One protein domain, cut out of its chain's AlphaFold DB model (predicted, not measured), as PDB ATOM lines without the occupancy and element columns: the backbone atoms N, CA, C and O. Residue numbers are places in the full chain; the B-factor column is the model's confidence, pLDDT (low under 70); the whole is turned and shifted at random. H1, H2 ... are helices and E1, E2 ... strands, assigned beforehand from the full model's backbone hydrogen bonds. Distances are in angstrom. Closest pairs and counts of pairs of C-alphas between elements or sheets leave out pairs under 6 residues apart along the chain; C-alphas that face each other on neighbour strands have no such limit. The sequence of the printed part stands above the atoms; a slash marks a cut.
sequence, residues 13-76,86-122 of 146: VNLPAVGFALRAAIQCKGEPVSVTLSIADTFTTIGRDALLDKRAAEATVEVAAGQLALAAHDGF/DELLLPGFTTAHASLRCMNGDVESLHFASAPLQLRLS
ATOM      1  N   VAL A  13     109.902 -45.389 -34.979       71.19
ATOM      2  CA  VAL A  13     109.372 -44.206 -34.310       71.19
ATOM      3  C   VAL A  13     109.521 -44.410 -32.810       71.19
ATOM      4  O   VAL A  13     108.998 -45.371 -32.240       71.19
ATOM      5  N   ASN A  14     110.239 -43.493 -32.169       73.00
ATOM      6  CA  ASN A  14     110.332 -43.449 -30.716       73.00
ATOM      7  C   ASN A  14     109.100 -42.739 -30.168       73.00
ATOM      8  O   ASN A  14     108.840 -41.585 -30.515       73.00
ATOM      9  N   LEU A  15     108.350 -43.419 -29.308       78.75
ATOM     10  CA  LEU A  15     107.269 -42.777 -28.577       78.75
ATOM     11  C   LEU A  15     107.814 -41.984 -27.386       78.75
ATOM     12  O   LEU A  15     108.881 -42.314 -26.866       78.75
ATOM     13  N   PRO A  16     107.087 -40.957 -26.914       84.44
ATOM     14  CA  PRO A  16     107.376 -40.345 -25.624       84.44
ATOM     15  C   PRO A  16     107.145 -41.342 -24.477       84.44
ATOM     16  O   PRO A  16     106.638 -42.447 -24.675       84.44
ATOM     17  N   ALA A  17     107.492 -40.939 -23.253       88.88
ATOM     18  CA  ALA A  17     107.065 -41.685 -22.075       88.88
ATOM     19  C   ALA A  17     105.529 -41.712 -21.997       88.88
ATOM     20  O   ALA A  17     104.873 -40.700 -22.255       88.88
ATOM     21  N   VAL A  18     104.961 -42.866 -21.643       89.69
ATOM     22  CA  VAL A  18     103.506 -43.067 -21.587       89.69
ATOM     23  C   VAL A  18     103.105 -43.581 -20.211       89.69
ATOM     24  O   VAL A  18     103.657 -44.564 -19.718       89.69
ATOM     25  N   GLY A  19     102.119 -42.922 -19.601       91.75
ATOM     26  CA  GLY A  19     101.487 -43.361 -18.362       91.75
ATOM     27  C   GLY A  19     100.282 -44.255 -18.639       91.75
ATOM     28  O   GLY A  19      99.355 -43.855 -19.343       91.75
ATOM     29  N   PHE A  20     100.267 -45.447 -18.050       92.88
ATOM     30  CA  PHE A  20      99.141 -46.373 -18.132       92.88
ATOM     31  C   PHE A  20      98.451 -46.487 -16.778       92.88
ATOM     32  O   PHE A  20      99.058 -46.939 -15.807       92.88
ATOM     33  N   ALA A  21      97.172 -46.120 -16.723       95.12
ATOM     34  CA  ALA A  21      96.322 -46.388 -15.570       95.12
ATOM     35  C   ALA A  21      95.855 -47.850 -15.616       95.12
ATOM     36  O   ALA A  21      95.101 -48.253 -16.503       95.12
ATOM     37  N   LEU A  22      96.324 -48.653 -14.665       95.69
ATOM     38  CA  LEU A  22      96.040 -50.077 -14.569       95.69
ATOM     39  C   LEU A  22      95.122 -50.367 -13.386       95.69
ATOM     40  O   LEU A  22      95.234 -49.754 -12.325       95.69
ATOM     41  N   ARG A  23      94.259 -51.370 -13.560       95.94
ATOM     42  CA  ARG A  23      93.380 -51.894 -12.516       95.94
ATOM     43  C   ARG A  23      93.457 -53.412 -12.484       95.94
ATOM     44  O   ARG A  23      93.107 -54.068 -13.462       95.94
ATOM     45  N   ALA A  24      93.856 -53.973 -11.348       95.88
ATOM     46  CA  ALA A  24      93.846 -55.413 -11.111       95.88
ATOM     47  C   ALA A  24      92.788 -55.770 -10.070       95.88
ATOM     48  O   ALA A  24      92.800 -55.253  -8.955       95.88
ATOM     49  N   ALA A  25      91.869 -56.668 -10.426       95.38
ATOM     50  CA  ALA A  25      90.907 -57.207  -9.474       95.38
ATOM     51  C   ALA A  25      91.623 -58.078  -8.431       95.38
ATOM     52  O   ALA A  25      92.479 -58.894  -8.772       95.38
ATOM     53  N   ILE A  26      91.249 -57.922  -7.163       95.06
ATOM     54  CA  ILE A  26      91.824 -58.678  -6.050       95.06
ATOM     55  C   ILE A  26      90.881 -59.831  -5.725       95.06
ATOM     56  O   ILE A  26      89.741 -59.624  -5.309       95.06
ATOM     57  N   GLN A  27      91.364 -61.055  -5.916       93.12
ATOM     58  CA  GLN A  27      90.661 -62.274  -5.530       93.12
ATOM     59  C   GLN A  27      91.630 -63.179  -4.773       93.12
ATOM     60  O   GLN A  27      92.413 -63.907  -5.376       93.12
ATOM     61  N   CYS A  28      91.565 -63.121  -3.444       91.38
ATOM     62  CA  CYS A  28      92.328 -63.985  -2.550       91.38
ATOM     63  C   CYS A  28      91.387 -64.917  -1.791       91.38
ATOM     64  O   CYS A  28      90.317 -64.510  -1.334       91.38
ATOM     65  N   LYS A  29      91.818 -66.162  -1.592       87.44
ATOM     66  CA  LYS A  29      91.355 -66.943  -0.443       87.44
ATOM     67  C   LYS A  29      92.242 -66.502   0.722       87.44
ATOM     68  O   LYS A  29      93.401 -66.884   0.730       87.44
ATOM     69  N   GLY A  30      91.747 -65.640   1.612       89.81
ATOM     70  CA  GLY A  30      92.547 -65.001   2.671       89.81
ATOM     71  C   GLY A  30      92.857 -63.525   2.389       89.81
ATOM     72  O   GLY A  30      92.106 -62.857   1.678       89.81
ATOM     73  N   GLU A  31      93.954 -63.015   2.948       93.44
ATOM     74  CA  GLU A  31      94.329 -61.599   2.876       93.44
ATOM     75  C   GLU A  31      95.253 -61.295   1.685       93.44
ATOM     76  O   GLU A  31      96.213 -62.036   1.440       93.44
ATOM     77  N   PRO A  32      95.027 -60.189   0.952       96.12
ATOM     78  CA  PRO A  32      95.977 -59.711  -0.040       96.12
ATOM     79  C   PRO A  32      97.223 -59.137   0.646       96.12
ATOM     80  O   PRO A  32      97.145 -58.254   1.497       96.12
ATOM     81  N   VAL A  33      98.399 -59.622   0.256       96.62
ATOM     82  CA  VAL A  33      99.689 -59.177   0.805       96.62
ATOM     83  C   VAL A  33     100.317 -58.104  -0.066       96.62
ATOM     84  O   VAL A  33     100.866 -57.132   0.444       96.62
ATOM     85  N   SER A  34     100.281 -58.297  -1.381       97.75
ATOM     86  CA  SER A  34     100.813 -57.322  -2.327       97.75
ATOM     87  C   SER A  34     100.271 -57.555  -3.728       97.75
ATOM     88  O   SER A  34     100.046 -58.697  -4.128       97.75
ATOM     89  N   VAL A  35     100.132 -56.475  -4.489       98.00
ATOM     90  CA  VAL A  35      99.905 -56.515  -5.934       98.00
ATOM     91  C   VAL A  35     101.056 -55.792  -6.607       98.00
ATOM     92  O   VAL A  35     101.303 -54.629  -6.307       98.00
ATOM     93  N   THR A  36     101.733 -56.464  -7.528       98.19
ATOM     94  CA  THR A  36     102.720 -55.840  -8.412       98.19
ATOM     95  C   THR A  36     102.121 -55.726  -9.803       98.19
ATOM     96  O   THR A  36     101.592 -56.704 -10.327       98.19
ATOM     97  N   LEU A  37     102.183 -54.529 -10.376       97.56
ATOM     98  CA  LEU A  37     101.760 -54.221 -11.739       97.56
ATOM     99  C   LEU A  37     103.001 -53.835 -12.533       97.56
ATOM    100  O   LEU A  37     103.780 -53.007 -12.060       97.56
ATOM    101  N   SER A  38     103.193 -54.412 -13.714       96.50
ATOM    102  CA  SER A  38     104.352 -54.119 -14.558       96.50
ATOM    103  C   SER A  38     104.000 -54.002 -16.034       96.50
ATOM    104  O   SER A  38     103.053 -54.618 -16.521       96.50
ATOM    105  N   ILE A  39     104.778 -53.185 -16.740       94.62
ATOM    106  CA  ILE A  39     104.760 -53.021 -18.192       94.62
ATOM    107  C   ILE A  39     106.217 -52.854 -18.626       94.62
ATOM    108  O   ILE A  39     106.907 -51.982 -18.097       94.62
ATOM    109  N   ALA A  40     106.675 -53.663 -19.586       89.88
ATOM    110  CA  ALA A  40     108.097 -53.743 -19.938       89.88
ATOM    111  C   ALA A  40     108.960 -53.931 -18.667       89.88
ATOM    112  O   ALA A  40     108.651 -54.817 -17.866       89.88
ATOM    113  N   ASP A  41     109.980 -53.094 -18.450       90.25
ATOM    114  CA  ASP A  41     110.824 -53.171 -17.247       90.25
ATOM    115  C   ASP A  41     110.364 -52.237 -16.112       90.25
ATOM    116  O   ASP A  41     110.990 -52.212 -15.050       90.25
ATOM    117  N   THR A  42     109.278 -51.476 -16.291       94.12
ATOM    118  CA  THR A  42     108.715 -50.651 -15.212       94.12
ATOM    119  C   THR A  42     107.711 -51.457 -14.401       94.12
ATOM    120  O   THR A  42     106.832 -52.127 -14.948       94.12
ATOM    121  N   PHE A  43     107.780 -51.344 -13.075       95.94
ATOM    122  CA  PHE A  43     106.798 -51.933 -12.178       95.94
ATOM    123  C   PHE A  43     106.485 -51.030 -10.988       95.94
ATOM    124  O   PHE A  43     107.279 -50.187 -10.579       95.94
ATOM    125  N   THR A  44     105.319 -51.254 -10.397       96.88
ATOM    126  CA  THR A  44     104.912 -50.677  -9.117       96.88
ATOM    127  C   THR A  44     104.327 -51.769  -8.239       96.88
ATOM    128  O   THR A  44     103.705 -52.708  -8.738       96.88
ATOM    129  N   THR A  45     104.552 -51.683  -6.931       97.56
ATOM    130  CA  THR A  45     104.031 -52.656  -5.967       97.56
ATOM    131  C   THR A  45     103.211 -51.946  -4.909       97.56
ATOM    132  O   THR A  45     103.697 -51.051  -4.224       97.56
ATOM    133  N   ILE A  46     101.970 -52.390  -4.757       97.56
ATOM    134  CA  ILE A  46     101.046 -51.938  -3.728       97.56
ATOM    135  C   ILE A  46     101.091 -52.967  -2.600       97.56
ATOM    136  O   ILE A  46     100.844 -54.155  -2.825       97.56
ATOM    137  N   GLY A  47     101.460 -52.521  -1.401       96.94
ATOM    138  CA  GLY A  47     101.568 -53.365  -0.210       96.94
ATOM    139  C   GLY A  47     100.240 -53.555   0.523       96.94
ATOM    140  O   GLY A  47      99.278 -52.828   0.283       96.94
ATOM    141  N   ARG A  48     100.221 -54.521   1.448       95.50
ATOM    142  CA  ARG A  48      99.055 -54.951   2.237       95.50
ATOM    143  C   ARG A  48      98.196 -53.799   2.744       95.50
ATOM    144  O   ARG A  48      97.001 -53.797   2.477       95.50
ATOM    145  N   ASP A  49      98.790 -52.823   3.424       95.50
ATOM    146  CA  ASP A  49      98.047 -51.750   4.098       95.50
ATOM    147  C   ASP A  49      97.174 -50.937   3.131       95.50
ATOM    148  O   ASP A  49      96.074 -50.520   3.478       95.50
ATOM    149  N   ALA A  50      97.625 -50.772   1.882       93.69
ATOM    150  CA  ALA A  50      96.877 -50.082   0.834       93.69
ATOM    151  C   ALA A  50      95.835 -50.976   0.130       93.69
ATOM    152  O   ALA A  50      94.991 -50.470  -0.611       93.69
ATOM    153  N   LEU A  51      95.890 -52.294   0.347       94.44
ATOM    154  CA  LEU A  51      94.981 -53.292  -0.225       94.44
ATOM    155  C   LEU A  51      93.875 -53.721   0.745       94.44
ATOM    156  O   LEU A  51      92.898 -54.326   0.298       94.44
ATOM    157  N   LEU A  52      94.011 -53.424   2.041       88.44
ATOM    158  CA  LEU A  52      92.986 -53.723   3.040       88.44
ATOM    159  C   LEU A  52      91.644 -53.114   2.613       88.44
ATOM    160  O   LEU A  52      91.560 -51.960   2.188       88.44
ATOM    161  N   ASP A  53      90.600 -53.941   2.651       87.31
ATOM    162  CA  ASP A  53      89.231 -53.612   2.236       87.31
ATOM    163  C   ASP A  53      89.060 -53.164   0.769       87.31
ATOM    164  O   ASP A  53      87.991 -52.690   0.368       87.31
ATOM    165  N   LYS A  54      90.078 -53.345  -0.083       92.69
ATOM    166  CA  LYS A  54      89.991 -53.060  -1.520       92.69
ATOM    167  C   LYS A  54      89.606 -54.305  -2.309       92.69
ATOM    168  O   LYS A  54      90.092 -55.408  -2.079       92.69
ATOM    169  N   ARG A  55      88.756 -54.113  -3.322       93.69
ATOM    170  CA  ARG A  55      88.428 -55.153  -4.318       93.69
ATOM    171  C   ARG A  55      89.280 -55.074  -5.581       93.69
ATOM    172  O   ARG A  55      89.241 -55.987  -6.403       93.69
ATOM    173  N   ALA A  56      90.018 -53.985  -5.753       95.50
ATOM    174  CA  ALA A  56      90.926 -53.789  -6.865       95.50
ATOM    175  C   ALA A  56      92.117 -52.937  -6.425       95.50
ATOM    176  O   ALA A  56      91.980 -52.069  -5.565       95.50
ATOM    177  N   ALA A  57      93.263 -53.205  -7.036       95.50
ATOM    178  CA  ALA A  57      94.463 -52.397  -6.944       95.50
ATOM    179  C   ALA A  57      94.544 -51.513  -8.191       95.50
ATOM    180  O   ALA A  57      94.400 -52.015  -9.308       95.50
ATOM    181  N   GLU A  58      94.759 -50.216  -7.997       95.75
ATOM    182  CA  GLU A  58      94.838 -49.224  -9.069       95.75
ATOM    183  C   GLU A  58      96.170 -48.487  -8.971       95.75
ATOM    184  O   GLU A  58      96.577 -48.079  -7.884       95.75
ATOM    185  N   ALA A  59      96.862 -48.346 -10.099       95.25
ATOM    186  CA  ALA A  59      98.103 -47.587 -10.173       95.25
ATOM    187  C   ALA A  59      98.335 -47.040 -11.576       95.25
ATOM    188  O   ALA A  59      97.915 -47.642 -12.565       95.25
ATOM    189  N   THR A  60      99.083 -45.945 -11.649       95.94
ATOM    190  CA  THR A  60      99.673 -45.472 -12.898       95.94
ATOM    191  C   THR A  60     101.094 -46.011 -13.010       95.94
ATOM    192  O   THR A  60     101.886 -45.861 -12.081       95.94
ATOM    193  N   VAL A  61     101.413 -46.640 -14.140       94.44
ATOM    194  CA  VAL A  61     102.767 -47.092 -14.480       94.44
ATOM    195  C   VAL A  61     103.275 -46.246 -15.639       94.44
ATOM    196  O   VAL A  61     102.693 -46.270 -16.723       94.44
ATOM    197  N   GLU A  62     104.344 -45.489 -15.404       93.44
ATOM    198  CA  GLU A  62     105.004 -44.682 -16.432       93.44
ATOM    199  C   GLU A  62     106.104 -45.487 -17.117       93.44
ATOM    200  O   GLU A  62     107.081 -45.906 -16.498       93.44
ATOM    201  N   VAL A  63     105.947 -45.714 -18.413       91.12
ATOM    202  CA  VAL A  63     106.916 -46.460 -19.212       91.12
ATOM    203  C   VAL A  63     107.772 -45.468 -19.981       91.12
ATOM    204  O   VAL A  63     107.249 -44.567 -20.642       91.12
ATOM    205  N   ALA A  64     109.091 -45.614 -19.877       88.31
ATOM    206  CA  ALA A  64     110.022 -44.693 -20.508       88.31
ATOM    207  C   ALA A  64     109.979 -44.827 -22.038       88.31
ATOM    208  O   ALA A  64     109.842 -45.927 -22.571       88.31
ATOM    209  N   ALA A  65     110.191 -43.711 -22.740       84.75
ATOM    210  CA  ALA A  65     110.232 -43.632 -24.203       84.75
ATOM    211  C   ALA A  65     111.071 -44.749 -24.860       84.75
ATOM    212  O   ALA A  65     110.637 -45.394 -25.808       84.75
ATOM    213  N   GLY A  66     112.258 -45.035 -24.308       79.81
ATOM    214  CA  GLY A  66     113.175 -46.047 -24.850       79.81
ATOM    215  C   GLY A  66     112.676 -47.495 -24.762       79.81
ATOM    216  O   GLY A  66     113.233 -48.366 -25.419       79.81
ATOM    217  N   GLN A  67     111.631 -47.757 -23.976       82.38
ATOM    218  CA  GLN A  67     110.985 -49.069 -23.869       82.38
ATOM    219  C   GLN A  67     109.770 -49.190 -24.799       82.38
ATOM    220  O   GLN A  67     109.187 -50.265 -24.924       82.38
ATOM    221  N   LEU A  68     109.386 -48.087 -25.446       76.81
ATOM    222  CA  LEU A  68     108.203 -47.948 -26.281       76.81
ATOM    223  C   LEU A  68     108.631 -47.576 -27.708       76.81
ATOM    224  O   LEU A  68     108.468 -46.445 -28.160       76.81
ATOM    225  N   ALA A  69     109.204 -48.540 -28.424       70.25
ATOM    226  CA  ALA A  69     109.556 -48.372 -29.831       70.25
ATOM    227  C   ALA A  69     108.451 -48.936 -30.732       70.25
ATOM    228  O   ALA A  69     107.985 -50.059 -30.534       70.25
ATOM    229  N   LEU A  70     108.064 -48.172 -31.752       73.12
ATOM    230  CA  LEU A  70     107.144 -48.613 -32.793       73.12
ATOM    231  C   LEU A  70     107.854 -48.720 -34.131       73.12
ATOM    232  O   LEU A  70     108.709 -47.904 -34.463       73.12
ATOM    233  N   ALA A  71     107.453 -49.700 -34.932       65.38
ATOM    234  CA  ALA A  71     107.738 -49.662 -36.356       65.38
ATOM    235  C   ALA A  71     106.711 -48.739 -37.022       65.38
ATOM    236  O   ALA A  71     105.511 -48.909 -36.795       65.38
ATOM    237  N   ALA A  72     107.176 -47.767 -37.805       62.28
ATOM    238  CA  ALA A  72     106.300 -46.923 -38.602       62.28
ATOM    239  C   ALA A  72     105.449 -47.804 -39.528       62.28
ATOM    240  O   ALA A  72     105.973 -48.677 -40.219       62.28
ATOM    241  N   HIS A  73     104.135 -47.588 -39.510       62.50
ATOM    242  CA  HIS A  73     103.235 -48.097 -40.536       62.50
ATOM    243  C   HIS A  73     103.208 -47.074 -41.673       62.50
ATOM    244  O   HIS A  73     103.073 -45.876 -41.414       62.50
ATOM    245  N   ASP A  74     103.289 -47.535 -42.919       60.12
ATOM    246  CA  ASP A  74     103.170 -46.677 -44.096       60.12
ATOM    247  C   ASP A  74     101.807 -45.953 -44.053       60.12
ATOM    248  O   ASP A  74     100.762 -46.607 -44.046       60.12
ATOM    249  N   GLY A  75     101.798 -44.618 -43.950       67.56
ATOM    250  CA  GLY A  75     100.579 -43.804 -44.075       67.56
ATOM    251  C   GLY A  75      99.942 -43.233 -42.797       67.56
ATOM    252  O   GLY A  75      98.772 -42.849 -42.849       67.56
ATOM    253  N   PHE A  76     100.662 -43.133 -41.672       76.62
ATOM    254  CA  PHE A  76     100.235 -42.333 -40.506       76.62
ATOM    255  C   PHE A  76     101.028 -41.021 -40.406       76.62
ATOM    256  O   PHE A  76     102.257 -41.054 -40.399       76.62
ATOM    257  N   ASP A  86      95.167 -39.541 -39.688       82.12
ATOM    258  CA  ASP A  86      95.460 -38.754 -38.487       82.12
ATOM    259  C   ASP A  86      95.370 -39.568 -37.196       82.12
ATOM    260  O   ASP A  86      95.865 -39.125 -36.160       82.12
ATOM    261  N   GLU A  87      94.777 -40.762 -37.242       83.19
ATOM    262  CA  GLU A  87      94.668 -41.654 -36.092       83.19
ATOM    263  C   GLU A  87      95.247 -43.033 -36.402       83.19
ATOM    264  O   GLU A  87      94.978 -43.630 -37.442       83.19
ATOM    265  N   LEU A  88      96.003 -43.580 -35.453       82.62
ATOM    266  CA  LEU A  88      96.506 -44.946 -35.530       82.62
ATOM    267  C   LEU A  88      96.225 -45.677 -34.220       82.62
ATOM    268  O   LEU A  88      96.733 -45.301 -33.162       82.62
ATOM    269  N   LEU A  89      95.422 -46.740 -34.297       83.06
ATOM    270  CA  LEU A  89      95.207 -47.661 -33.185       83.06
ATOM    271  C   LEU A  89      96.212 -48.808 -33.269       83.06
ATOM    272  O   LEU A  89      96.280 -49.528 -34.263       83.06
ATOM    273  N   LEU A  90      96.955 -48.998 -32.189       79.56
ATOM    274  CA  LEU A  90      97.990 -50.009 -32.056       79.56
ATOM    275  C   LEU A  90      97.529 -51.059 -31.045       79.56
ATOM    276  O   LEU A  90      97.712 -50.876 -29.835       79.56
ATOM    277  N   PRO A  91      96.879 -52.142 -31.504       77.44
ATOM    278  CA  PRO A  91      96.457 -53.210 -30.617       77.44
ATOM    279  C   PRO A  91      97.667 -54.013 -30.134       77.44
ATOM    280  O   PRO A  91      98.560 -54.336 -30.913       77.44
ATOM    281  N   GLY A  92      97.683 -54.375 -28.848       74.69
ATOM    282  CA  GLY A  92      98.738 -55.223 -28.288       74.69
ATOM    283  C   GLY A  92     100.131 -54.601 -28.367       74.69
ATOM    284  O   GLY A  92     101.113 -55.330 -28.455       74.69
ATOM    285  N   PHE A  93     100.205 -53.268 -28.343       79.69
ATOM    286  CA  PHE A  93     101.457 -52.518 -28.419       79.69
ATOM    287  C   PHE A  93     102.452 -52.936 -27.324       79.69
ATOM    288  O   PHE A  93     103.647 -53.074 -27.563       79.69
ATOM    289  N   THR A  94     101.936 -53.176 -26.122       87.19
ATOM    290  CA  THR A  94     102.677 -53.756 -25.003       87.19
ATOM    291  C   THR A  94     101.735 -54.626 -24.172       87.19
ATOM    292  O   THR A  94     100.531 -54.675 -24.434       87.19
ATOM    293  N   THR A  95     102.259 -55.337 -23.181       92.50
ATOM    294  CA  THR A  95     101.467 -56.173 -22.270       92.50
ATOM    295  C   THR A  95     101.664 -55.694 -20.841       92.50
ATOM    296  O   THR A  95     102.795 -55.558 -20.378       92.50
ATOM    297  N   ALA A  96     100.559 -55.451 -20.138       95.81
ATOM    298  CA  ALA A  96     100.583 -55.279 -18.694       95.81
ATOM    299  C   ALA A  96     100.544 -56.646 -18.021       95.81
ATOM    300  O   ALA A  96      99.751 -57.509 -18.407       95.81
ATOM    301  N   HIS A  97     101.341 -56.811 -16.977       97.31
ATOM    302  CA  HIS A  97     101.323 -57.970 -16.102       97.31
ATOM    303  C   HIS A  97     100.908 -57.554 -14.694       97.31
ATOM    304  O   HIS A  97     101.215 -56.456 -14.230       97.31
ATOM    305  N   ALA A  98     100.206 -58.449 -14.010       97.62
ATOM    306  CA  ALA A  98      99.846 -58.304 -12.612       97.62
ATOM    307  C   ALA A  98     100.207 -59.585 -11.862       97.62
ATOM    308  O   ALA A  98      99.864 -60.680 -12.314       97.62
ATOM    309  N   SER A  99     100.850 -59.449 -10.707       97.56
ATOM    310  CA  SER A  99     101.039 -60.539  -9.754       97.56
ATOM    311  C   SER A  99     100.424 -60.168  -8.411       97.56
ATOM    312  O   SER A  99     100.829 -59.187  -7.788       97.56
ATOM    313  N   LEU A 100      99.461 -60.961  -7.958       97.62
ATOM    314  CA  LEU A 100      98.816 -60.833  -6.658       97.62
ATOM    315  C   LEU A 100      99.354 -61.919  -5.731       97.62
ATOM    316  O   LEU A 100      99.224 -63.106  -6.019       97.62
ATOM    317  N   ARG A 101      99.913 -61.500  -4.598       97.25
ATOM    318  CA  ARG A 101     100.296 -62.383  -3.500       97.25
ATOM    319  C   ARG A 101      99.216 -62.370  -2.429       97.25
ATOM    320  O   ARG A 101      98.847 -61.298  -1.947       97.25
ATOM    321  N   CYS A 102      98.755 -63.549  -2.037       96.38
ATOM    322  CA  CYS A 102      97.764 -63.757  -0.988       96.38
ATOM    323  C   CYS A 102      98.355 -64.590   0.152       96.38
ATOM    324  O   CYS A 102      99.269 -65.386  -0.062       96.38
ATOM    325  N   MET A 103      97.795 -64.432   1.348       96.00
ATOM    326  CA  MET A 103      98.116 -65.243   2.518       96.00
ATOM    327  C   MET A 103      96.835 -65.802   3.137       96.00
ATOM    328  O   MET A 103      95.882 -65.059   3.370       96.00
ATOM    329  N   ASN A 104      96.819 -67.100   3.432       94.81
ATOM    330  CA  ASN A 104      95.724 -67.774   4.125       94.81
ATOM    331  C   ASN A 104      96.267 -68.608   5.289       94.81
ATOM    332  O   ASN A 104      96.698 -69.747   5.093       94.81
ATOM    333  N   GLY A 105      96.276 -68.035   6.495       91.81
ATOM    334  CA  GLY A 105      97.040 -68.605   7.606       91.81
ATOM    335  C   GLY A 105      98.529 -68.613   7.258       91.81
ATOM    336  O   GLY A 105      99.075 -67.560   6.946       91.81
ATOM    337  N   ASP A 106      99.144 -69.795   7.241       92.62
ATOM    338  CA  ASP A 106     100.560 -69.983   6.884       92.62
ATOM    339  C   ASP A 106     100.783 -70.325   5.398       92.62
ATOM    340  O   ASP A 106     101.909 -70.588   4.973       92.62
ATOM    341  N   VAL A 107      99.715 -70.370   4.592       95.25
ATOM    342  CA  VAL A 107      99.798 -70.726   3.169       95.25
ATOM    343  C   VAL A 107      99.870 -69.467   2.310       95.25
ATOM    344  O   VAL A 107      98.916 -68.689   2.253       95.25
ATOM    345  N   GLU A 108     100.976 -69.311   1.584       95.75
ATOM    346  CA  GLU A 108     101.157 -68.271   0.570       95.75
ATOM    347  C   GLU A 108     100.692 -68.759  -0.811       95.75
ATOM    348  O   GLU A 108     100.972 -69.890  -1.217       95.75
ATOM    349  N   SER A 109      99.999 -67.897  -1.562       96.50
ATOM    350  CA  SER A 109      99.664 -68.147  -2.967       96.50
ATOM    351  C   SER A 109      99.967 -66.943  -3.855       96.50
ATOM    352  O   SER A 109      99.886 -65.790  -3.428       96.50
ATOM    353  N   LEU A 110     100.293 -67.222  -5.119       96.69
ATOM    354  CA  LEU A 110     100.556 -66.222  -6.153       96.69
ATOM    355  C   LEU A 110      99.603 -66.419  -7.332       96.69
ATOM    356  O   LEU A 110      99.438 -67.529  -7.838       96.69
ATOM    357  N   HIS A 111      98.998 -65.326  -7.777       96.00
ATOM    358  CA  HIS A 111      98.100 -65.276  -8.924       96.00
ATOM    359  C   HIS A 111      98.669 -64.324  -9.966       96.00
ATOM    360  O   HIS A 111      99.112 -63.230  -9.619       96.00
ATOM    361  N   PHE A 112      98.619 -64.718 -11.236       96.50
ATOM    362  CA  PHE A 112      99.151 -63.929 -12.341       96.50
ATOM    363  C   PHE A 112      98.058 -63.626 -13.356       96.50
ATOM    364  O   PHE A 112      97.219 -64.477 -13.653       96.50
ATOM    365  N   ALA A 113      98.093 -62.421 -13.906       96.50
ATOM    366  CA  ALA A 113      97.261 -62.019 -15.028       96.50
ATOM    367  C   ALA A 113      98.077 -61.164 -15.996       96.50
ATOM    368  O   ALA A 113      99.040 -60.503 -15.607       96.50
ATOM    369  N   SER A 114      97.674 -61.168 -17.262       96.12
ATOM    370  CA  SER A 114      98.253 -60.305 -18.285       96.12
ATOM    371  C   SER A 114      97.171 -59.780 -19.211       96.12
ATOM    372  O   SER A 114      96.248 -60.522 -19.555       96.12
ATOM    373  N   ALA A 115      97.302 -58.531 -19.642       94.00
ATOM    374  CA  ALA A 115      96.393 -57.915 -20.598       94.00
ATOM    375  C   ALA A 115      97.188 -57.153 -21.670       94.00
ATOM    376  O   ALA A 115      98.052 -56.344 -21.313       94.00
ATOM    377  N   PRO A 116      96.914 -57.381 -22.969       92.56
ATOM    378  CA  PRO A 116      97.491 -56.561 -24.024       92.56
ATOM    379  C   PRO A 116      96.932 -55.142 -23.913       92.56
ATOM    380  O   PRO A 116      95.719 -54.943 -23.826       92.56
ATOM    381  N   LEU A 117      97.818 -54.153 -23.923       90.06
ATOM    382  CA  LEU A 117      97.449 -52.746 -23.929       90.06
ATOM    383  C   LEU A 117      97.312 -52.249 -25.365       90.06
ATOM    384  O   LEU A 117      97.953 -52.754 -26.290       90.06
ATOM    385  N   GLN A 118      96.463 -51.245 -25.540       86.94
ATOM    386  CA  GLN A 118      96.254 -50.578 -26.816       86.94
ATOM    387  C   GLN A 118      96.669 -49.120 -26.684       86.94
ATOM    388  O   GLN A 118      96.447 -48.502 -25.642       86.94
ATOM    389  N   LEU A 119      97.254 -48.581 -27.746       84.44
ATOM    390  CA  LEU A 119      97.615 -47.173 -27.825       84.44
ATOM    391  C   LEU A 119      96.912 -46.552 -29.028       84.44
ATOM    392  O   LEU A 119      96.939 -47.124 -30.113       84.44
ATOM    393  N   ARG A 120      96.292 -45.387 -28.840       86.12
ATOM    394  CA  ARG A 120      95.797 -44.563 -29.944       86.12
ATOM    395  C   ARG A 120      96.727 -43.373 -30.103       86.12
ATOM    396  O   ARG A 120      96.853 -42.575 -29.176       86.12
ATOM    397  N   LEU A 121      97.355 -43.267 -31.263       84.06
ATOM    398  CA  LEU A 121      98.119 -42.096 -31.665       84.06
ATOM    399  C   LEU A 121      97.209 -41.159 -32.450       84.06
ATOM    400  O   LEU A 121      96.433 -41.619 -33.283       84.06
ATOM    401  N   SER A 122      97.321 -39.864 -32.180       84.75
ATOM    402  CA  SER A 122      96.616 -38.804 -32.898       84.75
ATOM    403  C   SER A 122      97.622 -37.767 -33.383       84.75
ATOM    404  O   SER A 122      98.396 -37.241 -32.580       84.75
TER     405      SER A 122
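This is residues 13 to 76 and 86 to 122 of the 146 residues of an uncharacterized protein of Woeseiaceae bacterium (UniProt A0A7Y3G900). A slender rod is built on one long hairpin, E6 and E7; the shorter hairpin E2 and E3 widens it into a sheet over part of its length, and the two-stranded ribbon E1 and E4 packs slantwise over one face of that sheet. The 101 printed residues hold seven named strands and one named helix, in the order E1 E2 E3 H1 E4 E5 E6 E7. The larger sheet, E3 - E2 - E6 - E7, is antiparallel, and the class is mostly strand. The whole is loose, with a radius of gyration of the C-alphas of 16.3 A and spans of 57 by 19 by 19 A.

E1, residues 18 to 25, is antiparallel to E4, residues 56 to 63, with N 20 and O 61 2.9 A apart, within hydrogen-bond range. E2, residues 31 to 39, forms a hairpin with E3, residues 42 to 47; N 37 and O 44 are 2.9 A apart. E4 touches E3, the closest C-alphas being those of Thr 42 and Val 63, 6.1 A apart. H1, residues 48 to 51, stands at the sheet's level, 0.6 A in height, and is too short for an O i to N i+4 pair; its one O i to N i+3 pair is within range. E5, residues 69 to 71, pairs with no named strand, but residues 13 to 14 pair antiparallel with residues 69 to 70. E6, residues 87 to 104, is antiparallel to E2, with N 36 and O 99 2.9 A apart, and forms a hairpin with E7, residues 107 to 122, where N 98 and O 113 are 2.9 A apart.

E1 begins at C-alpha 18 (103.506, -43.067, -21.587) and is 22.5 A long; E2 is 25.0 A, E4 21.5 A and E6 48.0 A. E7, 48.3 A long, ends at C-alpha 122 (96.616, -38.804, -32.898).

The C-alphas farthest apart, those of Gly 75 and Gly 105, are 57.4 A apart. Residues 77 to 85 are not printed; C-alphas 76 and 86 are 6.3 A apart. Residues 71 to 75 have pLDDT under 70.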